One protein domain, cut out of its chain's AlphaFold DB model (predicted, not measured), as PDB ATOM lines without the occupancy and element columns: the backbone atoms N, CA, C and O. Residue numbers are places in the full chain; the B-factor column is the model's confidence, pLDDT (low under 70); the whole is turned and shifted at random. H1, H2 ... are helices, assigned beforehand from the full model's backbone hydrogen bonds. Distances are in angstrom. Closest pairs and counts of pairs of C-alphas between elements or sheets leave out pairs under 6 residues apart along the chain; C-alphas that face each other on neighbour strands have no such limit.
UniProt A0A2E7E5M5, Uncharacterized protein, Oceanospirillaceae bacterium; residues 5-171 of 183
ATOM      1  N   SER A   5     -45.512  28.770  32.156       36.50
ATOM      2  CA  SER A   5     -46.722  29.086  32.936       36.50
ATOM      3  C   SER A   5     -46.658  28.470  34.335       36.50
ATOM      4  O   SER A   5     -46.928  29.148  35.315       36.50
ATOM      5  N   GLN A   6     -46.141  27.245  34.435       42.03
ATOM      6  CA  GLN A   6     -45.921  26.554  35.706       42.03
ATOM      7  C   GLN A   6     -44.911  27.257  36.614       42.03
ATOM      8  O   GLN A   6     -44.926  27.040  37.812       42.03
ATOM      9  N   VAL A   7     -43.983  28.042  36.064       41.03
ATOM     10  CA  VAL A   7     -42.985  28.772  36.865       41.03
ATOM     11  C   VAL A   7     -43.585  30.047  37.463       41.03
ATOM     12  O   VAL A   7     -43.245  30.384  38.590       41.03
ATOM     13  N   PHE A   8     -44.485  30.722  36.738       49.78
ATOM     14  CA  PHE A   8     -45.244  31.855  37.272       49.78
ATOM     15  C   PHE A   8     -46.288  31.404  38.297       49.78
ATOM     16  O   PHE A   8     -46.374  32.018  39.350       49.78
ATOM     17  N   GLU A   9     -46.989  30.296  38.024       52.66
ATOM     18  CA  GLU A   9     -47.905  29.653  38.980       52.66
ATOM     19  C   GLU A   9     -47.174  29.329  40.282       52.66
ATOM     20  O   GLU A   9     -47.572  29.827  41.323       52.66
ATOM     21  N   ASN A  10     -46.033  28.624  40.221       56.75
ATOM     22  CA  ASN A  10     -45.274  28.295  41.435       56.75
ATOM     23  C   ASN A  10     -44.847  29.550  42.220       56.75
ATOM     24  O   ASN A  10     -44.863  29.521  43.440       56.75
ATOM     25  N   TRP A  11     -44.468  30.641  41.544       64.00
ATOM     26  CA  TRP A  11     -44.071  31.884  42.217       64.00
ATOM     27  C   TRP A  11     -45.254  32.613  42.849       64.00
ATOM     28  O   TRP A  11     -45.169  33.043  43.996       64.00
ATOM     29  N   PHE A  12     -46.346  32.779  42.100       59.69
ATOM     30  CA  PHE A  12     -47.529  33.435  42.631       59.69
ATOM     31  C   PHE A  12     -48.059  32.622  43.810       59.69
ATOM     32  O   PHE A  12     -48.289  33.206  44.859       59.69
ATOM     33  N   ASP A  13     -48.114  31.290  43.690       60.56
ATOM     34  CA  ASP A  13     -48.508  30.350  44.747       60.56
ATOM     35  C   ASP A  13     -47.580  30.373  45.977       60.56
ATOM     36  O   ASP A  13     -48.026  30.063  47.081       60.56
ATOM     37  N   GLU A  14     -46.308  30.756  45.819       63.75
ATOM     38  CA  GLU A  14     -45.359  30.939  46.928       63.75
ATOM     39  C   GLU A  14     -45.629  32.221  47.740       63.75
ATOM     40  O   GLU A  14     -45.186  32.329  48.889       63.75
ATOM     41  N   LEU A  15     -46.364  33.196  47.189       62.53
ATOM     42  CA  LEU A  15     -46.760  34.393  47.930       62.53
ATOM     43  C   LEU A  15     -47.847  34.060  48.968       62.53
ATOM     44  O   LEU A  15     -48.741  33.258  48.709       62.53
ATOM     45  N   PRO A  16     -47.858  34.721  50.140       66.62
ATOM     46  CA  PRO A  16     -48.979  34.599  51.063       66.62
ATOM     47  C   PRO A  16     -50.294  35.026  50.383       66.62
ATOM     48  O   PRO A  16     -50.292  36.057  49.700       66.62
ATOM     49  N   PRO A  17     -51.434  34.350  50.634       65.81
ATOM     50  CA  PRO A  17     -52.720  34.669  49.999       65.81
ATOM     51  C   PRO A  17     -53.139  36.145  50.083       65.81
ATOM     52  O   PRO A  17     -53.738  36.683  49.158       65.81
ATOM     53  N   ARG A  18     -52.760  36.844  51.160       69.12
ATOM     54  CA  ARG A  18     -52.994  38.291  51.308       69.12
ATOM     55  C   ARG A  18     -52.226  39.145  50.290       69.12
ATOM     56  O   ARG A  18     -52.758  40.134  49.814       69.12
ATOM     57  N   VAL A  19     -50.983  38.773  49.967       67.44
ATOM     58  CA  VAL A  19     -50.108  39.514  49.038       67.44
ATOM     59  C   VAL A  19     -50.559  39.256  47.605       67.44
ATOM     60  O   VAL A  19     -50.586  40.170  46.788       67.44
ATOM     61  N   GLN A  20     -50.997  38.025  47.332       68.62
ATOM     62  CA  GLN A  20     -51.672  37.662  46.088       68.62
ATOM     63  C   GLN A  20     -52.933  38.517  45.875       68.62
ATOM     64  O   GLN A  20     -53.109  39.097  44.806       68.62
ATOM     65  N   GLY A  21     -53.781  38.639  46.905       69.38
ATOM     66  CA  GLY A  21     -54.996  39.457  46.868       69.38
ATOM     67  C   GLY A  21     -54.734  40.965  46.753       69.38
ATOM     68  O   GLY A  21     -55.425  41.643  45.996       69.38
ATOM     69  N   GLU A  22     -53.705  41.482  47.430       74.38
ATOM     70  CA  GLU A  22     -53.273  42.885  47.327       74.38
ATOM     71  C   GLU A  22     -52.823  43.228  45.902       74.38
ATOM     72  O   GLU A  22     -53.310  44.191  45.307       74.38
ATOM     73  N   PHE A  23     -51.937  42.406  45.329       72.19
ATOM     74  CA  PHE A  23     -51.474  42.557  43.950       72.19
ATOM     75  C   PHE A  23     -52.649  42.504  42.972       72.19
ATOM     76  O   PHE A  23     -52.767  43.342  42.077       72.19
ATOM     77  N   ALA A  24     -53.549  41.541  43.181       71.50
ATOM     78  CA  ALA A  24     -54.722  41.355  42.351       71.50
ATOM     79  C   ALA A  24     -55.640  42.588  42.344       71.50
ATOM     80  O   ALA A  24     -56.080  43.020  41.279       71.50
ATOM     81  N   LEU A  25     -55.909  43.164  43.518       73.50
ATOM     82  CA  LEU A  25     -56.771  44.333  43.678       73.50
ATOM     83  C   LEU A  25     -56.148  45.604  43.090       73.50
ATOM     84  O   LEU A  25     -56.825  46.331  42.365       73.50
ATOM     85  N   LEU A  26     -54.884  45.886  43.401       74.75
ATOM     86  CA  LEU A  26     -54.216  47.108  42.953       74.75
ATOM     87  C   LEU A  26     -54.082  47.139  41.426       74.75
ATOM     88  O   LEU A  26     -54.493  48.104  40.779       74.75
ATOM     89  N   PHE A  27     -53.657  46.018  40.837       76.12
ATOM     90  CA  PHE A  27     -53.675  45.841  39.390       76.12
ATOM     91  C   PHE A  27     -55.079  46.073  38.813       76.12
ATOM     92  O   PHE A  27     -55.234  46.764  37.805       76.12
ATOM     93  N   ALA A  28     -56.120  45.545  39.465       73.50
ATOM     94  CA  ALA A  28     -57.494  45.733  39.019       73.50
ATOM     95  C   ALA A  28     -57.919  47.205  38.994       73.50
ATOM     96  O   ALA A  28     -58.558  47.641  38.036       73.50
ATOM     97  N   MET A  29     -57.557  47.965  40.028       75.06
ATOM     98  CA  MET A  29     -57.879  49.386  40.135       75.06
ATOM     99  C   MET A  29     -57.269  50.193  38.990       75.06
ATOM    100  O   MET A  29     -57.971  51.001  38.380       75.06
ATOM    101  N   ASP A  30     -56.005  49.953  38.650       78.12
ATOM    102  CA  ASP A  30     -55.346  50.701  37.577       78.12
ATOM    103  C   ASP A  30     -55.816  50.285  36.184       78.12
ATOM    104  O   ASP A  30     -55.970  51.137  35.305       78.12
ATOM    105  N   VAL A  31     -56.152  49.006  35.991       76.62
ATOM    106  CA  VAL A  31     -56.827  48.557  34.768       76.62
ATOM    107  C   VAL A  31     -58.162  49.278  34.609       76.62
ATOM    108  O   VAL A  31     -58.438  49.793  33.529       76.62
ATOM    109  N   VAL A  32     -58.989  49.362  35.656       76.44
ATOM    110  CA  VAL A  32     -60.281  50.061  35.559       76.44
ATOM    111  C   VAL A  32     -60.083  51.554  35.301       76.44
ATOM    112  O   VAL A  32     -60.723  52.091  34.399       76.44
ATOM    113  N   ARG A  33     -59.166  52.220  36.018       77.00
ATOM    114  CA  ARG A  33     -58.837  53.640  35.790       77.00
ATOM    115  C   ARG A  33     -58.446  53.918  34.343       77.00
ATOM    116  O   ARG A  33     -58.821  54.949  33.800       77.00
ATOM    117  N   MET A  34     -57.733  52.991  33.704       74.81
ATOM    118  CA  MET A  34     -57.344  53.119  32.300       74.81
ATOM    119  C   MET A  34     -58.541  53.118  31.334       74.81
ATOM    120  O   MET A  34     -58.434  53.681  30.243       74.81
ATOM    121  N   PHE A  35     -59.648  52.461  31.692       71.75
ATOM    122  CA  PHE A  35     -60.797  52.256  30.806       71.75
ATOM    123  C   PHE A  35     -62.001  53.127  31.108       71.75
ATOM    124  O   PHE A  35     -62.763  53.418  30.188       71.75
ATOM    125  N   GLU A  36     -62.226  53.463  32.371       72.94
ATOM    126  CA  GLU A  36     -63.524  53.982  32.796       72.94
ATOM    127  C   GLU A  36     -63.468  55.445  33.253       72.94
ATOM    128  O   GLU A  36     -64.515  55.979  33.581       72.94
ATOM    129  N   ASP A  37     -62.311  56.130  33.204       61.41
ATOM    130  CA  ASP A  37     -62.140  57.559  33.584       61.41
ATOM    131  C   ASP A  37     -62.809  57.921  34.934       61.41
ATOM    132  O   ASP A  37     -63.119  59.072  35.246       61.41
ATOM    133  N   GLU A  38     -63.040  56.902  35.762       57.72
ATOM    134  CA  GLU A  38     -63.790  56.973  37.001       57.72
ATOM    135  C   GLU A  38     -62.812  56.998  38.168       57.72
ATOM    136  O   GLU A  38     -61.913  56.158  38.305       57.72
ATOM    137  N   SER A  39     -63.032  57.942  39.081       54.19
ATOM    138  CA  SER A  39     -62.421  57.889  40.397       54.19
ATOM    139  C   SER A  39     -63.097  56.767  41.190       54.19
ATOM    140  O   SER A  39     -64.091  56.992  41.882       54.19
ATOM    141  N   LEU A  40     -62.590  55.542  41.070       54.59
ATOM    142  CA  LEU A  40     -63.013  54.433  41.917       54.59
ATOM    143  C   LEU A  40     -62.549  54.687  43.355       54.59
ATOM    144  O   LEU A  40     -61.473  54.265  43.769       54.59
ATOM    145  N   TRP A  41     -63.373  55.405  44.112       47.06
ATOM    146  CA  TRP A  41     -63.226  55.578  45.561       47.06
ATOM    147  C   TRP A  41     -63.890  54.445  46.357       47.06
ATOM    148  O   TRP A  41     -64.031  54.536  47.573       47.06
ATOM    149  N   GLY A  42     -64.282  53.357  45.691       53.59
ATOM    150  CA  GLY A  42     -64.844  52.172  46.322       53.59
ATOM    151  C   GLY A  42     -64.135  50.925  45.819       53.59
ATOM    152  O   GLY A  42     -63.988  50.742  44.614       53.59
ATOM    153  N   TYR A  43     -63.743  50.053  46.743       55.97
ATOM    154  CA  TYR A  43     -63.166  48.724  46.503       55.97
ATOM    155  C   TYR A  43     -64.107  47.747  45.764       55.97
ATOM    156  O   TYR A  43     -63.858  46.544  45.748       55.97
ATOM    157  N   ASP A  44     -65.195  48.234  45.162       62.84
ATOM    158  CA  ASP A  44     -66.226  47.421  44.519       62.84
ATOM    159  C   ASP A  44     -65.844  47.100  43.064       62.84
ATOM    160  O   ASP A  44     -66.497  47.474  42.082       62.84
ATOM    161  N   ILE A  45     -64.692  46.443  42.920       67.31
ATOM    162  CA  ILE A  45     -64.259  45.834  41.667       67.31
ATOM    163  C   ILE A  45     -64.489  44.336  41.803       67.31
ATOM    164  O   ILE A  45     -63.713  43.629  42.441       67.31
ATOM    165  N   SER A  46     -65.549  43.834  41.173       75.31
ATOM    166  CA  SER A  46     -65.744  42.391  41.075       75.31
ATOM    167  C   SER A  46     -64.702  41.767  40.144       75.31
ATOM    168  O   SER A  46     -64.312  42.342  39.122       75.31
ATOM    169  N   VAL A  47     -64.295  40.533  40.445       74.94
ATOM    170  CA  VAL A  47     -63.373  39.756  39.601       74.94
ATOM    171  C   VAL A  47     -63.902  39.614  38.173       74.94
ATOM    172  O   VAL A  47     -63.139  39.660  37.208       74.94
ATOM    173  N   GLN A  48     -65.222  39.495  38.015       78.62
ATOM    174  CA  GLN A  48     -65.868  39.421  36.704       78.62
ATOM    175  C   GLN A  48     -65.755  40.736  35.921       78.62
ATOM    176  O   GLN A  48     -65.504  40.706  34.711       78.62
ATOM    177  N   ARG A  49     -65.877  41.893  36.592       78.75
ATOM    178  CA  ARG A  49     -65.679  43.212  35.967       78.75
ATOM    179  C   ARG A  49     -64.244  43.351  35.467       78.75
ATOM    180  O   ARG A  49     -64.039  43.722  34.313       78.75
ATOM    181  N   LEU A  50     -63.268  42.966  36.287       77.88
ATOM    182  CA  LEU A  50     -61.856  42.993  35.910       77.88
ATOM    183  C   LEU A  50     -61.545  42.085  34.712       77.88
ATOM    184  O   LEU A  50     -60.936  42.537  33.744       77.88
ATOM    185  N   LYS A  51     -62.004  40.828  34.728       80.31
ATOM    186  CA  LYS A  51     -61.825  39.900  33.594       80.31
ATOM    187  C   LYS A  51     -62.430  40.454  32.307       80.31
ATOM    188  O   LYS A  51     -61.815  40.386  31.245       80.31
ATOM    189  N   SER A  52     -63.605  41.069  32.408       82.06
ATOM    190  CA  SER A  52     -64.261  41.714  31.268       82.06
ATOM    191  C   SER A  52     -63.459  42.910  30.741       82.06
ATOM    192  O   SER A  52     -63.376  43.114  29.532       82.06
ATOM    193  N   LEU A  53     -62.845  43.702  31.623       80.56
ATOM    194  CA  LEU A  53     -61.978  44.823  31.247       80.56
ATOM    195  C   LEU A  53     -60.687  44.361  30.571       80.56
ATOM    196  O   LEU A  53     -60.330  44.897  29.527       80.56
ATOM    197  N   LEU A  54     -60.027  43.333  31.101       79.25
ATOM    198  CA  LEU A  54     -58.816  42.763  30.506       79.25
ATOM    199  C   LEU A  54     -59.098  42.125  29.140       79.25
ATOM    200  O   LEU A  54     -58.317  42.284  28.199       79.25
ATOM    201  N   LEU A  55     -60.253  41.473  28.978       81.81
ATOM    202  CA  LEU A  55     -60.707  40.994  27.676       81.81
ATOM    203  C   LEU A  55     -60.921  42.151  26.685       81.81
ATOM    204  O   LEU A  55     -60.399  42.093  25.571       81.81
ATOM    205  N   ARG A  56     -61.619  43.221  27.096       81.19
ATOM    206  CA  ARG A  56     -61.797  44.439  26.281       81.19
ATOM    207  C   ARG A  56     -60.454  45.085  25.922       81.19
ATOM    208  O   ARG A  56     -60.270  45.503  24.779       81.19
ATOM    209  N   ALA A  57     -59.503  45.111  26.857       78.31
ATOM    210  CA  ALA A  57     -58.154  45.634  26.656       78.31
ATOM    211  C   ALA A  57     -57.407  44.906  25.540       78.31
ATOM    212  O   ALA A  57     -56.834  45.551  24.662       78.31
ATOM    213  N   ARG A  58     -57.460  43.567  25.558       80.00
ATOM    214  CA  ARG A  58     -56.875  42.713  24.517       80.00
ATOM    215  C   ARG A  58     -57.539  42.948  23.167       80.00
ATOM    216  O   ARG A  58     -56.865  43.109  22.164       80.00
ATOM    217  N   GLN A  59     -58.866  43.003  23.141       82.56
ATOM    218  CA  GLN A  59     -59.614  43.205  21.897       82.56
ATOM    219  C   GLN A  59     -59.385  44.590  21.275       82.56
ATOM    220  O   GLN A  59     -59.536  44.745  20.067       82.56
ATOM    221  N   SER A  60     -59.003  45.580  22.086       83.44
ATOM    222  CA  SER A  60     -58.819  46.973  21.661       83.44
ATOM    223  C   SER A  60     -57.352  47.364  21.424       83.44
ATOM    224  O   SER A  60     -57.074  48.534  21.167       83.44
ATOM    225  N   GLY A  61     -56.403  46.424  21.515       80.94
ATOM    226  CA  GLY A  61     -54.983  46.701  21.259       80.94
ATOM    227  C   GLY A  61     -54.287  47.529  22.353       80.94
ATOM    228  O   GLY A  61     -53.400  48.335  22.066       80.94
ATOM    229  N   HIS A  62     -54.724  47.409  23.611       80.56
ATOM    230  CA  HIS A  62     -54.152  48.146  24.748       80.56
ATOM    231  C   HIS A  62     -53.079  47.364  25.521       80.56
ATOM    232  O   HIS A  62     -52.756  47.712  26.658       80.56
ATOM    233  N   GLU A  63     -52.488  46.331  24.925       74.56
ATOM    234  CA  GLU A  63     -51.587  45.401  25.612       74.56
ATOM    235  C   GLU A  63     -50.354  46.099  26.187       74.56
ATOM    236  O   GLU A  63     -49.968  45.829  27.317       74.56
ATOM    237  N   GLN A  64     -49.783  47.060  25.457       70.00
ATOM    238  CA  GLN A  64     -48.619  47.830  25.911       70.00
ATOM    239  C   GLN A  64     -48.897  48.648  27.176       70.00
ATOM    240  O   GLN A  64     -48.023  48.800  28.026       70.00
ATOM    241  N   LYS A  65     -50.122  49.164  27.327       76.81
ATOM    242  CA  LYS A  65     -50.500  49.905  28.533       76.81
ATOM    243  C   LYS A  65     -50.658  48.963  29.723       76.81
ATOM    244  O   LYS A  65     -50.168  49.279  30.799       76.81
ATOM    245  N   ILE A  66     -51.262  47.791  29.514       75.06
ATOM    246  CA  ILE A  66     -51.369  46.776  30.567       75.06
ATOM    247  C   ILE A  66     -49.982  46.279  30.979       75.06
ATOM    248  O   ILE A  66     -49.693  46.214  32.165       75.06
ATOM    249  N   MET A  67     -49.096  45.996  30.020       71.38
ATOM    250  CA  MET A  67     -47.712  45.612  30.306       71.38
ATOM    251  C   MET A  67     -46.982  46.663  31.141       71.38
ATOM    252  O   MET A  67     -46.218  46.292  32.024       71.38
ATOM    253  N   ARG A  68     -47.229  47.954  30.895       73.06
ATOM    254  CA  ARG A  68     -46.648  49.031  31.696       73.06
ATOM    255  C   ARG A  68     -47.160  49.024  33.134       73.06
ATOM    256  O   ARG A  68     -46.340  49.056  34.033       73.06
ATOM    257  N   ILE A  69     -48.469  48.875  33.340       76.25
ATOM    258  CA  ILE A  69     -49.048  48.728  34.686       76.25
ATOM    259  C   ILE A  69     -48.392  47.543  35.408       76.25
ATOM    260  O   ILE A  69     -47.921  47.680  36.529       76.25
ATOM    261  N   VAL A  70     -48.294  46.384  34.749       71.81
ATOM    262  CA  VAL A  70     -47.653  45.198  35.337       71.81
ATOM    263  C   VAL A  70     -46.177  45.463  35.662       71.81
ATOM    264  O   VAL A  70     -45.717  45.034  36.714       71.81
ATOM    265  N   ALA A  71     -45.444  46.170  34.794       70.62
ATOM    266  CA  ALA A  71     -44.047  46.542  35.029       70.62
ATOM    267  C   ALA A  71     -43.898  47.461  36.237       70.62
ATOM    268  O   ALA A  71     -43.077  47.163  37.094       70.62
ATOM    269  N   ASP A  72     -44.733  48.494  36.340       74.12
ATOM    270  CA  ASP A  72     -44.717  49.442  37.452       74.12
ATOM    271  C   ASP A  72     -44.973  48.708  38.790       74.12
ATOM    272  O   ASP A  72     -44.222  48.883  39.746       74.12
ATOM    273  N   TYR A  73     -45.941  47.781  38.838       69.19
ATOM    274  CA  TYR A  73     -46.186  46.953  40.031       69.19
ATOM    275  C   TYR A  73     -45.044  45.995  40.358       69.19
ATOM    276  O   TYR A  73     -44.754  45.761  41.536       69.19
ATOM    277  N   PHE A  74     -44.414  45.405  39.340       66.44
ATOM    278  CA  PHE A  74     -43.229  44.592  39.568       66.44
ATOM    279  C   PHE A  74     -42.098  45.446  40.123       66.44
ATOM    280  O   PHE A  74     -41.522  45.032  41.118       66.44
ATOM    281  N   ASP A  75     -41.810  46.607  39.539       63.94
ATOM    282  CA  ASP A  75     -40.721  47.502  39.946       63.94
ATOM    283  C   ASP A  75     -40.917  48.030  41.377       63.94
ATOM    284  O   ASP A  75     -39.991  47.957  42.181       63.94
ATOM    285  N   GLU A  76     -42.131  48.451  41.747       63.78
ATOM    286  CA  GLU A  76     -42.449  48.888  43.117       63.78
ATOM    287  C   GLU A  76     -42.318  47.761  44.147       63.78
ATOM    288  O   GLU A  76     -41.925  47.985  45.292       63.78
ATOM    289  N   ARG A  77     -42.669  46.526  43.769       59.28
ATOM    290  CA  ARG A  77     -42.635  45.377  44.687       59.28
ATOM    291  C   ARG A  77     -41.361  44.544  44.568       59.28
ATOM    292  O   ARG A  77     -41.134  43.667  45.400       59.28
ATOM    293  N   LEU A  78     -40.497  44.853  43.605       51.25
ATOM    294  CA  LEU A  78     -39.167  44.275  43.456       51.25
ATOM    295  C   LEU A  78     -38.283  44.599  44.644       51.25
ATOM    296  O   LEU A  78     -37.439  43.779  44.973       51.25
ATOM    297  N   GLU A  79     -38.530  45.703  45.347       49.09
ATOM    298  CA  GLU A  79     -37.875  46.008  46.622       49.09
ATOM    299  C   GLU A  79     -38.176  44.965  47.715       49.09
ATOM    300  O   GLU A  79     -37.342  44.727  48.584       49.09
ATOM    301  N   TYR A  80     -39.330  44.281  47.662       49.22
ATOM    302  CA  TYR A  80     -39.626  43.145  48.549       49.22
ATOM    303  C   TYR A  80     -38.995  41.829  48.068       49.22
ATOM    304  O   TYR A  80     -38.880  40.882  48.846       49.22
ATOM    305  N   TRP A  81     -38.617  41.746  46.787       44.88
ATOM    306  CA  TRP A  81     -38.067  40.549  46.138       44.88
ATOM    307  C   TRP A  81     -36.536  40.551  46.092       44.88
ATOM    308  O   TRP A  81     -35.898  39.504  46.182       44.88
ATOM    309  N   GLN A  82     -35.945  41.734  45.968       46.56
ATOM    310  CA  GLN A  82     -34.519  41.959  46.044       46.56
ATOM    311  C   GLN A  82     -34.182  42.331  47.479       46.56
ATOM    312  O   GLN A  82     -34.649  43.359  47.964       46.56
ATOM    313  N   PRO A  83     -33.330  41.572  48.174       45.38
ATOM    314  CA  PRO A  83     -32.695  42.088  49.372       45.38
ATOM    315  C   PRO A  83     -31.733  43.222  48.983       45.38
ATOM    316  O   PRO A  83     -30.540  42.979  48.949       45.38
ATOM    317  N   ASN A  84     -32.223  44.425  48.642       46.44
ATOM    318  CA  ASN A  84     -31.445  45.626  48.288       46.44
ATOM    319  C   ASN A  84     -30.122  45.334  47.549       46.44
ATOM    320  O   ASN A  84     -29.086  45.952  47.802       46.44
ATOM    321  N   THR A  85     -30.126  44.357  46.643       51.03
ATOM    322  CA  THR A  85     -28.928  43.916  45.941       51.03
ATOM    323  C   THR A  85     -28.765  44.810  44.727       51.03
ATOM    324  O   THR A  85     -28.887  44.386  43.581       51.03
ATOM    325  N   MET A  86     -28.470  46.089  44.983       58.09
ATOM    326  CA  MET A  86     -27.788  46.921  44.002       58.09
ATOM    327  C   MET A  86     -26.443  46.251  43.717       58.09
ATOM    328  O   MET A  86     -25.458  46.483  44.413       58.09
ATOM    329  N   VAL A  87     -26.416  45.374  42.714       68.81
ATOM    330  CA  VAL A  87     -25.171  44.823  42.190       68.81
ATOM    331  C   VAL A  87     -24.428  45.985  41.538       68.81
ATOM    332  O   VAL A  87     -24.965  46.610  40.618       68.81
ATOM    333  N   PRO A  88     -23.216  46.330  42.001       76.81
ATOM    334  CA  PRO A  88     -22.469  47.430  41.415       76.81
ATOM    335  C   PRO A  88     -22.180  47.171  39.935       76.81
ATOM    336  O   PRO A  88     -22.000  46.029  39.507       76.81
ATOM    337  N   ALA A  89     -22.067  48.237  39.143       78.62
ATOM    338  CA  ALA A  89     -21.865  48.129  37.697       78.62
ATOM    339  C   ALA A  89     -20.547  47.427  37.313       78.62
ATOM    340  O   ALA A  89     -20.358  47.044  36.161       78.62
ATOM    341  N   SER A  90     -19.623  47.258  38.267       85.25
ATOM    342  CA  SER A  90     -18.391  46.497  38.071       85.25
ATOM    343  C   SER A  90     -17.932  45.770  39.336       85.25
ATOM    344  O   SER A  90     -18.136  46.243  40.456       85.25
ATOM    345  N   VAL A  91     -17.196  44.673  39.131       85.50
ATOM    346  CA  VAL A  91     -16.463  43.929  40.175       85.50
ATOM    347  C   VAL A  91     -15.592  44.860  41.025       85.50
ATOM    348  O   VAL A  91     -15.542  44.727  42.241       85.50
ATOM    349  N   GLN A  92     -14.920  45.834  40.403       86.31
ATOM    350  CA  GLN A  92     -14.017  46.747  41.110       86.31
ATOM    351  C   GLN A  92     -14.766  47.682  42.065       86.31
ATOM    352  O   GLN A  92     -14.306  47.913  43.180       86.31
ATOM    353  N   GLN A  93     -15.951  48.158  41.675       85.31
ATOM    354  CA  GLN A  93     -16.817  48.928  42.574       85.31
ATOM    355  C   GLN A  93     -17.326  48.070  43.733       85.31
ATOM    356  O   GLN A  93     -17.331  48.538  44.866       85.31
ATOM    357  N   PHE A  94     -17.695  46.815  43.467       85.00
ATOM    358  CA  PHE A  94     -18.117  45.873  44.504       85.00
ATOM    359  C   PHE A  94     -17.005  45.592  45.519       85.00
ATOM    360  O   PHE A  94     -17.224  45.715  46.722       85.00
ATOM    361  N   ILE A  95     -15.788  45.313  45.048       83.00
ATOM    362  CA  ILE A  95     -14.614  45.116  45.909       83.00
ATOM    363  C   ILE A  95     -14.322  46.383  46.721       83.00
ATOM    364  O   ILE A  95     -14.059  46.297  47.919       83.00
ATOM    365  N   GLN A  96     -14.377  47.561  46.095       84.19
ATOM    366  CA  GLN A  96     -14.114  48.827  46.773       84.19
ATOM    367  C   GLN A  96     -15.162  49.121  47.855       84.19
ATOM    368  O   GLN A  96     -14.792  49.480  48.968       84.19
ATOM    369  N   GLN A  97     -16.449  48.918  47.564       82.69
ATOM    370  CA  GLN A  97     -17.532  49.059  48.539       82.69
ATOM    371  C   GLN A  97     -17.394  48.055  49.682       82.69
ATOM    372  O   GLN A  97     -17.461  48.451  50.841       82.69
ATOM    373  N   HIS A  98     -17.130  46.779  49.382       81.06
ATOM    374  CA  HIS A  98     -16.925  45.768  50.416       81.06
ATOM    375  C   HIS A  98     -15.780  46.175  51.346       81.06
ATOM    376  O   HIS A  98     -15.971  46.225  52.557       81.06
ATOM    377  N   ARG A  99     -14.622  46.561  50.792       79.56
ATOM    378  CA  ARG A  99     -13.453  47.023  51.564       79.56
ATOM    379  C   ARG A  99     -13.723  48.295  52.379       79.56
ATOM    380  O   ARG A  99     -13.122  48.464  53.428       79.56
ATOM    381  N   LEU A 100     -14.609  49.181  51.919       78.19
ATOM    382  CA  LEU A 100     -15.008  50.389  52.655       78.19
ATOM    383  C   LEU A 100     -15.978  50.097  53.812       78.19
ATOM    384  O   LEU A 100     -16.026  50.867  54.769       78.19
ATOM    385  N   HIS A 101     -16.763  49.020  53.717       69.56
ATOM    386  CA  HIS A 101     -17.845  48.700  54.655       69.56
ATOM    387  C   HIS A 101     -17.548  47.518  55.595       69.56
ATOM    388  O   HIS A 101     -18.312  47.297  56.533       69.56
ATOM    389  N   THR A 102     -16.448  46.782  55.396       67.94
ATOM    390  CA  THR A 102     -15.960  45.767  56.351       67.94
ATOM    391  C   THR A 102     -14.790  46.309  57.167       67.94
ATOM    392  O   THR A 102     -13.831  46.833  56.615       67.94
ATOM    393  N   HIS A 103     -14.862  46.182  58.496       59.91
ATOM    394  CA  HIS A 103     -13.711  46.403  59.376       59.91
ATOM    395  C   HIS A 103     -12.694  45.257  59.221       59.91
ATOM    396  O   HIS A 103     -13.092  44.128  58.925       59.91
ATOM    397  N   ASP A 104     -11.407  45.573  59.416       59.72
ATOM    398  CA  ASP A 104     -10.212  44.831  58.958       59.72
ATOM    399  C   ASP A 104     -10.176  43.310  59.226       59.72
ATOM    400  O   ASP A 104      -9.467  42.588  58.529       59.72
ATOM    401  N   ASP A 105     -10.971  42.789  60.162       56.81
ATOM    402  CA  ASP A 105     -10.949  41.374  60.551       56.81
ATOM    403  C   ASP A 105     -11.795  40.438  59.656       56.81
ATOM    404  O   ASP A 105     -11.686  39.222  59.781       56.81
ATOM    405  N   ASN A 106     -12.616  40.969  58.734       65.75
ATOM    406  CA  ASN A 106     -13.524  40.183  57.870       65.75
ATOM    407  C   ASN A 106     -13.364  40.477  56.363       65.75
ATOM    408  O   ASN A 106     -14.313  40.347  55.584       65.75
ATOM    409  N   ILE A 107     -12.174  40.898  55.928       74.50
ATOM    410  CA  ILE A 107     -11.914  41.144  54.505       74.50
ATOM    411  C   ILE A 107     -11.818  39.797  53.776       74.50
ATOM    412  O   ILE A 107     -10.833  39.071  53.904       74.50
ATOM    413  N   LEU A 108     -12.841  39.480  52.982       77.31
ATOM    414  CA  LEU A 108     -12.821  38.320  52.095       77.31
ATOM    415  C   LEU A 108     -11.687  38.450  51.056       77.31
ATOM    416  O   LEU A 108     -11.449  39.548  50.534       77.31
ATOM    417  N   PRO A 109     -11.003  37.346  50.704       87.12
ATOM    418  CA  PRO A 109     -10.073  37.309  49.583       87.12
ATOM    419  C   PRO A 109     -10.716  37.800  48.282       87.12
ATOM    420  O   PRO A 109     -11.892  37.563  48.013       87.12
ATOM    421  N   GLU A 110      -9.924  38.430  47.414       84.38
ATOM    422  CA  GLU A 110     -10.425  38.997  46.153       84.38
ATOM    423  C   GLU A 110     -11.103  37.952  45.252       84.38
ATOM    424  O   GLU A 110     -12.137  38.235  44.656       84.38
ATOM    425  N   ALA A 111     -10.585  36.722  45.223       87.06
ATOM    426  CA  ALA A 111     -11.201  35.618  44.488       87.06
ATOM    427  C   ALA A 111     -12.604  35.257  45.015       87.06
ATOM    428  O   ALA A 111     -13.491  34.934  44.226       87.06
ATOM    429  N   GLU A 112     -12.819  35.348  46.329       88.38
ATOM    430  CA  GLU A 112     -14.121  35.097  46.957       88.38
ATOM    431  C   GLU A 112     -15.093  36.253  46.688       88.38
ATOM    432  O   GLU A 112     -16.250  36.014  46.350       88.38
ATOM    433  N   LEU A 113     -14.612  37.503  46.706       85.31
ATOM    434  CA  LEU A 113     -15.403  38.679  46.319       85.31
ATOM    435  C   LEU A 113     -15.813  38.652  44.840       85.31
ATOM    436  O   LEU A 113     -16.926  39.047  44.501       85.31
ATOM    437  N   MET A 114     -14.939  38.177  43.953       86.81
ATOM    438  CA  MET A 114     -15.267  37.990  42.537       86.81
ATOM    439  C   MET A 114     -16.331  36.907  42.337       86.81
ATOM    440  O   MET A 114     -17.251  37.101  41.543       86.81
ATOM    441  N   ALA A 115     -16.222  35.784  43.055       86.00
ATOM    442  CA  ALA A 115     -17.215  34.714  43.004       86.00
ATOM    443  C   ALA A 115     -18.583  35.185  43.524       86.00
ATOM    444  O   ALA A 115     -19.607  34.888  42.910       86.00
ATOM    445  N   GLU A 116     -18.598  35.966  44.606       86.38
ATOM    446  CA  GLU A 116     -19.824  36.542  45.163       86.38
ATOM    447  C   GLU A 116     -20.442  37.595  44.236       86.38
ATOM    448  O   GLU A 116     -21.650  37.582  44.011       86.38
ATOM    449  N   TYR A 117     -19.628  38.459  43.622       85.31
ATOM    450  CA  TYR A 117     -20.108  39.407  42.617       85.31
ATOM    451  C   TYR A 117     -20.785  38.693  41.444       85.31
ATOM    452  O   TYR A 117     -21.885  39.065  41.038       85.31
ATOM    453  N   GLU A 118     -20.144  37.655  40.904       85.44
ATOM    454  CA  GLU A 118     -20.699  36.899  39.784       85.44
ATOM    455  C   GLU A 118     -21.984  36.168  40.193       85.44
ATOM    456  O   GLU A 118     -22.953  36.159  39.435       85.44
ATOM    457  N   ARG A 119     -22.046  35.628  41.419       86.38
ATOM    458  CA  ARG A 119     -23.268  35.038  41.983       86.38
ATOM    459  C   ARG A 119     -24.413  36.053  42.009       86.38
ATOM    460  O   ARG A 119     -25.489  35.760  41.489       86.38
ATOM    461  N   LEU A 120     -24.171  37.237  42.573       80.12
ATOM    462  CA  LEU A 120     -25.159  38.313  42.681       80.12
ATOM    463  C   LEU A 120     -25.606  38.824  41.306       80.12
ATOM    464  O   LEU A 120     -26.793  39.054  41.083       80.12
ATOM    465  N   ARG A 121     -24.675  38.951  40.357       82.12
ATOM    466  CA  ARG A 121     -24.967  39.362  38.982       82.12
ATOM    467  C   ARG A 121     -25.831  38.337  38.246       82.12
ATOM    468  O   ARG A 121     -26.834  38.707  37.646       82.12
ATOM    469  N   LEU A 122     -25.473  37.053  38.303       80.69
ATOM    470  CA  LEU A 122     -26.253  35.980  37.676       80.69
ATOM    471  C   LEU A 122     -27.657  35.875  38.282       80.69
ATOM    472  O   LEU A 122     -28.627  35.593  37.575       80.69
ATOM    473  N   GLU A 123     -27.775  36.112  39.586       73.81
ATOM    474  CA  GLU A 123     -29.054  36.190  40.282       73.81
ATOM    475  C   GLU A 123     -29.897  37.371  39.774       73.81
ATOM    476  O   GLU A 123     -31.056  37.173  39.401       73.81
ATOM    477  N   GLN A 124     -29.303  38.560  39.639       71.19
ATOM    478  CA  GLN A 124     -29.956  39.742  39.069       71.19
ATOM    479  C   GLN A 124     -30.401  39.520  37.612       71.19
ATOM    480  O   GLN A 124     -31.556  39.784  37.276       71.19
ATOM    481  N   ASP A 125     -29.534  38.972  36.759       71.75
ATOM    482  CA  ASP A 125     -29.855  38.665  35.360       71.75
ATOM    483  C   ASP A 125     -31.008  37.655  35.260       71.75
ATOM    484  O   ASP A 125     -31.923  37.808  34.440       71.75
ATOM    485  N   ARG A 126     -31.023  36.637  36.132       68.56
ATOM    486  CA  ARG A 126     -32.125  35.669  36.219       68.56
ATOM    487  C   ARG A 126     -33.437  36.353  36.591       68.56
ATOM    488  O   ARG A 126     -34.477  36.007  36.025       68.56
ATOM    489  N   ILE A 127     -33.402  37.299  37.528       63.03
ATOM    490  CA  ILE A 127     -34.573  38.067  37.966       63.03
ATOM    491  C   ILE A 127     -35.091  38.938  36.818       63.03
ATOM    492  O   ILE A 127     -36.252  38.793  36.443       63.03
ATOM    493  N   LEU A 128     -34.233  39.740  36.181       65.12
ATOM    494  CA  LEU A 128     -34.604  40.600  35.048       65.12
ATOM    495  C   LEU A 128     -35.187  39.795  33.880       65.12
ATOM    496  O   LEU A 128     -36.218  40.154  33.306       65.12
ATOM    497  N   HIS A 129     -34.566  38.662  33.551       66.50
ATOM    498  CA  HIS A 129     -35.082  37.757  32.530       66.50
ATOM    499  C   HIS A 129     -36.448  37.170  32.923       66.50
ATOM    500  O   HIS A 129     -37.337  37.022  32.079       66.50
ATOM    501  N   THR A 130     -36.639  36.841  34.202       59.56
ATOM    502  CA  THR A 130     -37.921  36.352  34.725       59.56
ATOM    503  C   THR A 130     -38.996  37.429  34.618       59.56
ATOM    504  O   THR A 130     -40.057  37.146  34.069       59.56
ATOM    505  N   MET A 131     -38.709  38.665  35.031       60.19
ATOM    506  CA  MET A 131     -39.635  39.796  34.928       60.19
ATOM    507  C   MET A 131     -40.056  40.068  33.489       60.19
ATOM    508  O   MET A 131     -41.248  40.106  33.194       60.19
ATOM    509  N   LYS A 132     -39.090  40.186  32.568       64.00
ATOM    510  CA  LYS A 132     -39.364  40.420  31.145       64.00
ATOM    511  C   LYS A 132     -40.320  39.367  30.587       64.00
ATOM    512  O   LYS A 132     -41.276  39.689  29.885       64.00
ATOM    513  N   ARG A 133     -40.108  38.108  30.971       60.81
ATOM    514  CA  ARG A 133     -40.976  36.999  30.583       60.81
ATOM    515  C   ARG A 133     -42.387  37.112  31.165       60.81
ATOM    516  O   ARG A 133     -43.326  36.722  30.478       60.81
ATOM    517  N   GLN A 134     -42.548  37.598  32.397       56.97
ATOM    518  CA  GLN A 134     -43.874  37.784  33.003       56.97
ATOM    519  C   GLN A 134     -44.640  38.949  32.387       56.97
ATOM    520  O   GLN A 134     -45.836  38.822  32.128       56.97
ATOM    521  N   LEU A 135     -43.951  40.038  32.049       63.09
ATOM    522  CA  LEU A 135     -44.545  41.163  31.327       63.09
ATOM    523  C   LEU A 135     -45.101  40.733  29.971       63.09
ATOM    524  O   LEU A 135     -46.233  41.062  29.627       63.09
ATOM    525  N   GLU A 136     -44.359  39.910  29.232       62.44
ATOM    526  CA  GLU A 136     -44.802  39.337  27.953       62.44
ATOM    527  C   GLU A 136     -46.011  38.384  28.092       62.44
ATOM    528  O   GLU A 136     -46.616  37.993  27.093       62.44
ATOM    529  N   ARG A 137     -46.387  38.006  29.321       60.06
ATOM    530  CA  ARG A 137     -47.436  37.022  29.646       60.06
ATOM    531  C   ARG A 137     -48.561  37.584  30.502       60.06
ATOM    532  O   ARG A 137     -49.360  36.809  31.021       60.06
ATOM    533  N   TRP A 138     -48.666  38.906  30.605       63.88
ATOM    534  CA  TRP A 138     -49.666  39.602  31.420       63.88
ATOM    535  C   TRP A 138     -51.107  39.089  31.215       63.88
ATOM    536  O   TRP A 138     -51.911  39.092  32.139       63.88
ATOM    537  N   TYR A 139     -51.451  38.590  30.025       61.47
ATOM    538  CA  TYR A 139     -52.777  38.045  29.722       61.47
ATOM    539  C   TYR A 139     -53.119  36.776  30.526       61.47
ATOM    540  O   TYR A 139     -54.289  36.423  30.644       61.47
ATOM    541  N   GLN A 140     -52.117  36.083  31.076       63.12
ATOM    542  CA  GLN A 140     -52.293  34.922  31.956       63.12
ATOM    543  C   GLN A 140     -52.632  35.334  33.396       63.12
ATOM    544  O   GLN A 140     -53.086  34.489  34.165       63.12
ATOM    545  N   LEU A 141     -52.489  36.622  33.747       64.38
ATOM    546  CA  LEU A 141     -52.844  37.153  35.068       64.38
ATOM    547  C   LEU A 141     -54.334  36.961  35.386       64.38
ATOM    548  O   LEU A 141     -54.702  36.829  36.546       64.38
ATOM    549  N   GLU A 142     -55.187  36.855  34.357       65.50
ATOM    550  CA  GLU A 142     -56.631  36.639  34.508       65.50
ATOM    551  C   GLU A 142     -57.001  35.431  35.383       65.50
ATOM    552  O   GLU A 142     -58.022  35.460  36.072       65.50
ATOM    553  N   VAL A 143     -56.179  34.376  35.369       65.25
ATOM    554  CA  VAL A 143     -56.398  33.145  36.149       65.25
ATOM    555  C   VAL A 143     -56.260  33.392  37.655       65.25
ATOM    556  O   VAL A 143     -56.923  32.725  38.446       65.25
ATOM    557  N   TYR A 144     -55.471  34.390  38.042       59.75
ATOM    558  CA  TYR A 144     -55.149  34.699  39.435       59.75
ATOM    559  C   TYR A 144     -56.142  35.661  40.083       59.75
ATOM    560  O   TYR A 144     -56.105  35.856  41.292       59.75
ATOM    561  N   PHE A 145     -57.079  36.232  39.321       67.56
ATOM    562  CA  PHE A 145     -58.202  36.957  39.908       67.56
ATOM    563  C   PHE A 145     -59.305  35.957  40.252       67.56
ATOM    564  O   PHE A 145     -59.997  35.422  39.372       67.56
ATOM    565  N   SER A 146     -59.454  35.707  41.550       69.62
ATOM    566  CA  SER A 146     -60.517  34.892  42.127       69.62
ATOM    567  C   SER A 146     -61.177  35.647  43.275       69.62
ATOM    568  O   SER A 146     -60.528  36.437  43.963       69.62
ATOM    569  N   ASP A 147     -62.470  35.395  43.487       73.25
ATOM    570  CA  ASP A 147     -63.197  36.016  44.597       73.25
ATOM    571  C   ASP A 147     -62.590  35.598  45.947       73.25
ATOM    572  O   ASP A 147     -62.620  36.364  46.903       73.25
ATOM    573  N   ALA A 148     -61.951  34.421  46.006       71.12
ATOM    574  CA  ALA A 148     -61.261  33.934  47.196       71.12
ATOM    575  C   ALA A 148     -60.049  34.803  47.577       71.12
ATOM    576  O   ALA A 148     -59.889  35.139  48.749       71.12
ATOM    577  N   TYR A 149     -59.219  35.209  46.610       68.06
ATOM    578  CA  TYR A 149     -58.077  36.087  46.890       68.06
ATOM    579  C   TYR A 149     -58.516  37.505  47.250       68.06
ATOM    580  O   TYR A 149     -57.930  38.124  48.137       68.06
ATOM    581  N   LEU A 150     -59.571  38.000  46.595       70.50
ATOM    582  CA  LEU A 150     -60.138  39.309  46.901       70.50
ATOM    583  C   LEU A 150     -60.730  39.337  48.318       70.50
ATOM    584  O   LEU A 150     -60.435  40.253  49.081       70.50
ATOM    585  N   SER A 151     -61.484  38.296  48.691       75.19
ATOM    586  CA  SER A 151     -62.037  38.128  50.041       75.19
ATOM    587  C   SER A 151     -60.929  38.071  51.089       75.19
ATOM    588  O   SER A 151     -60.976  38.823  52.054       75.19
ATOM    589  N   ALA A 152     -59.884  37.265  50.872       68.75
ATOM    590  CA  ALA A 152     -58.776  37.139  51.822       68.75
ATOM    591  C   ALA A 152     -58.055  38.474  52.082       68.75
ATOM    592  O   ALA A 152     -57.602  38.739  53.197       68.75
ATOM    593  N   TYR A 153     -57.944  39.329  51.062       73.75
ATOM    594  CA  TYR A 153     -57.372  40.663  51.224       73.75
ATOM    595  C   TYR A 153     -58.328  41.634  51.933       73.75
ATOM    596  O   TYR A 153     -57.898  42.393  52.801       73.75
ATOM    597  N   GLN A 154     -59.622  41.591  51.617       74.56
ATOM    598  CA  GLN A 154     -60.637  42.402  52.296       74.56
ATOM    599  C   GLN A 154     -60.739  42.058  53.788       74.56
ATOM    600  O   GLN A 154     -60.784  42.970  54.615       74.56
ATOM    601  N   ASP A 155     -60.689  40.770  54.128       77.94
ATOM    602  CA  ASP A 155     -60.651  40.287  55.509       77.94
ATOM    603  C   ASP A 155     -59.413  40.829  56.236       77.94
ATOM    604  O   ASP A 155     -59.529  41.405  57.317       77.94
ATOM    605  N   TYR A 156     -58.234  40.768  55.603       77.88
ATOM    606  CA  TYR A 156     -57.004  41.352  56.147       77.88
ATOM    607  C   TYR A 156     -57.124  42.865  56.401       77.88
ATOM    608  O   TYR A 156     -56.702  43.356  57.451       77.88
ATOM    609  N   CYS A 157     -57.709  43.624  55.471       74.06
ATOM    610  CA  CYS A 157     -57.952  45.055  55.665       74.06
ATOM    611  C   CYS A 157     -58.926  45.320  56.821       74.06
ATOM    612  O   CYS A 157     -58.700  46.243  57.605       74.06
ATOM    613  N   ALA A 158     -59.983  44.516  56.952       80.44
ATOM    614  CA  ALA A 158     -60.940  44.625  58.049       80.44
ATOM    615  C   ALA A 158     -60.278  44.330  59.405       80.44
ATOM    616  O   ALA A 158     -60.442  45.105  60.348       80.44
ATOM    617  N   GLU A 159     -59.470  43.271  59.486       83.06
ATOM    618  CA  GLU A 159     -58.688  42.920  60.676       83.06
ATOM    619  C   GLU A 159     -57.706  44.032  61.061       83.06
ATOM    620  O   GLU A 159     -57.626  44.413  62.232       83.06
ATOM    621  N   LYS A 160     -56.987  44.594  60.082       76.12
ATOM    622  CA  LYS A 160     -56.034  45.687  60.304       76.12
ATOM    623  C   LYS A 160     -56.733  46.952  60.802       76.12
ATOM    624  O   LYS A 160     -56.319  47.507  61.816       76.12
ATOM    625  N   ASN A 161     -57.822  47.359  60.153       77.50
ATOM    626  CA  ASN A 161     -58.611  48.519  60.569       77.50
ATOM    627  C   ASN A 161     -59.177  48.327  61.984       77.50
ATOM    628  O   ASN A 161     -59.151  49.249  62.795       77.50
ATOM    629  N   GLN A 162     -59.641  47.118  62.314       81.06
ATOM    630  CA  GLN A 162     -60.122  46.802  63.656       81.06
ATOM    631  C   GLN A 162     -58.993  46.856  64.696       81.06
ATOM    632  O   GLN A 162     -59.192  47.378  65.793       81.06
ATOM    633  N   ALA A 163     -57.803  46.348  64.365       77.19
ATOM    634  CA  ALA A 163     -56.631  46.421  65.234       77.19
ATOM    635  C   ALA A 163     -56.173  47.871  65.467       77.19
ATOM    636  O   ALA A 163     -55.857  48.233  66.601       77.19
ATOM    637  N   GLU A 164     -56.196  48.713  64.434       78.81
ATOM    638  CA  GLU A 164     -55.872  50.142  64.521       78.81
ATOM    639  C   GLU A 164     -56.905  50.912  65.356       78.81
ATOM    640  O   GLU A 164     -56.526  51.662  66.256       78.81
ATOM    641  N   LEU A 165     -58.204  50.657  65.162       75.44
ATOM    642  CA  LEU A 165     -59.279  51.223  65.990       75.44
ATOM    643  C   LEU A 165     -59.140  50.827  67.468       75.44
ATOM    644  O   LEU A 165     -59.294  51.664  68.364       75.44
ATOM    645  N   ASN A 166     -58.800  49.565  67.737       75.75
ATOM    646  CA  ASN A 166     -58.536  49.076  69.090       75.75
ATOM    647  C   ASN A 166     -57.268  49.716  69.691       75.75
ATOM    648  O   ASN A 166     -57.234  50.011  70.887       75.75
ATOM    649  N   ALA A 167     -56.231  49.959  68.882       73.25
ATOM    650  CA  ALA A 167     -55.010  50.636  69.316       73.25
ATOM    651  C   ALA A 167     -55.262  52.115  69.651       73.25
ATOM    652  O   ALA A 167     -54.801  52.583  70.690       73.25
ATOM    653  N   MET A 168     -56.048  52.826  68.838       65.50
ATOM    654  CA  MET A 168     -56.434  54.223  69.080       65.50
ATOM    655  C   MET A 168     -57.341  54.369  70.311       65.50
ATOM    656  O   MET A 168     -57.149  55.283  71.109       65.50
ATOM    657  N   SER A 169     -58.261  53.425  70.535       58.88
ATOM    658  CA  SER A 169     -59.162  53.428  71.703       58.88
ATOM    659  C   SER A 169     -58.431  53.201  73.037       58.88
ATOM    660  O   SER A 169     -58.892  53.642  74.087       58.88
ATOM    661  N   ASN A 170     -57.262  52.551  73.013       57.28
ATOM    662  CA  ASN A 170     -56.425  52.327  74.197       57.28
ATOM    663  C   ASN A 170     -55.514  53.518  74.554       57.28
ATOM    664  O   ASN A 170     -54.924  53.523  75.637       57.28
ATOM    665  N   VAL A 171     -55.396  54.529  73.685       52.50
ATOM    666  CA  VAL A 171     -54.596  55.741  73.949       52.50
ATOM    667  C   VAL A 171     -55.395  56.793  74.738       52.50
ATOM    668  O   VAL A 171     -54.800  57.573  75.478       52.50
TER     669      VAL A 171
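This is residues 5 to 171 of the 183 residues of an uncharacterized protein of Oceanospirillaceae bacterium (UniProt A0A2E7E5M5). A loose cluster of helices, H2, H3, H4 and H7, has the long helix H6 running out from it to a small second part, where H5 packs on H6 residues 110 to 117. H8 crosses H2 with its early residues and then leaves the cluster, residues 158 to 171 sticking out, while H1 lies at the cluster's side with few contacts. The printed part has 167 residues, with eight named helices in the order H1 to H8 and no named strand, and its class is all helix. It is loose, with a radius of gyration of the C-alphas of 21.0 A and spans of 58 by 53 by 29 A.

H6, residues 110 to 135, touches H5, residues 91 to 101, with its residues 110 to 117 alone; the closest C-alphas, of Val 91 and Tyr 117, are 6.3 A apart. With residues 131 to 135 alone H6 touches H4, residues 63 to 81, closest at the C-alphas of Met 67 and Leu 135, 5.6 A, opposite ways at a shallow tilt of 34 degrees, only just short of steep. H4 has a kink of 33 degrees near residue 75. With residues 66 to 73 alone it touches H2, residues 17 to 36, closest at the C-alphas of Val 31 and Ile 66, 7.1 A, at a shallow tilt of 32 degrees, opposite ways. H2 touches H3, residues 47 to 59, closest at the C-alphas of Ala 28 and Leu 50, 6.0 A, at a steep tilt of 52 degrees. H2 also touches H8, residues 147 to 169, about perpendicular at 76 degrees, closest at the C-alphas of Gly 21 and Tyr 149, 4.6 A. H7, residues 138 to 144, only just touches H3, with 3 pairs of C-alphas within 8 A, closest at Lys 51 and Glu 142, 6.2 A. H1, residues 5 to 14, and H7 are near each other. Every O i to N i+4 pair is within hydrogen-bond range in H1, H2, H3, H5, H6 and H8; H4 has 13 of 15, and H7 has 0 of 3 but 3 of 4 O i to N i+3 pairs.

H6 is 37.3 A long, from C-alpha 110 at (-10.425, 38.997, 46.153) to C-alpha 135 at (-44.545, 41.163, 31.327). H8 is 32.5 A long and ends at C-alpha 169, (-59.162, 53.428, 71.703). H2 measures 28.0 A, H4 25.1 A and H3 18.4 A; H5, H1 and H7 are shorter.

The C-alphas farthest apart, of Gln 59 and Asp 105, are 62.2 A apart. The printed part has no cut, and no link is long. Mean pLDDT of the printed part is 70.1, with 74 residues under 70, among them residues 5 to 21 and 126 to 146.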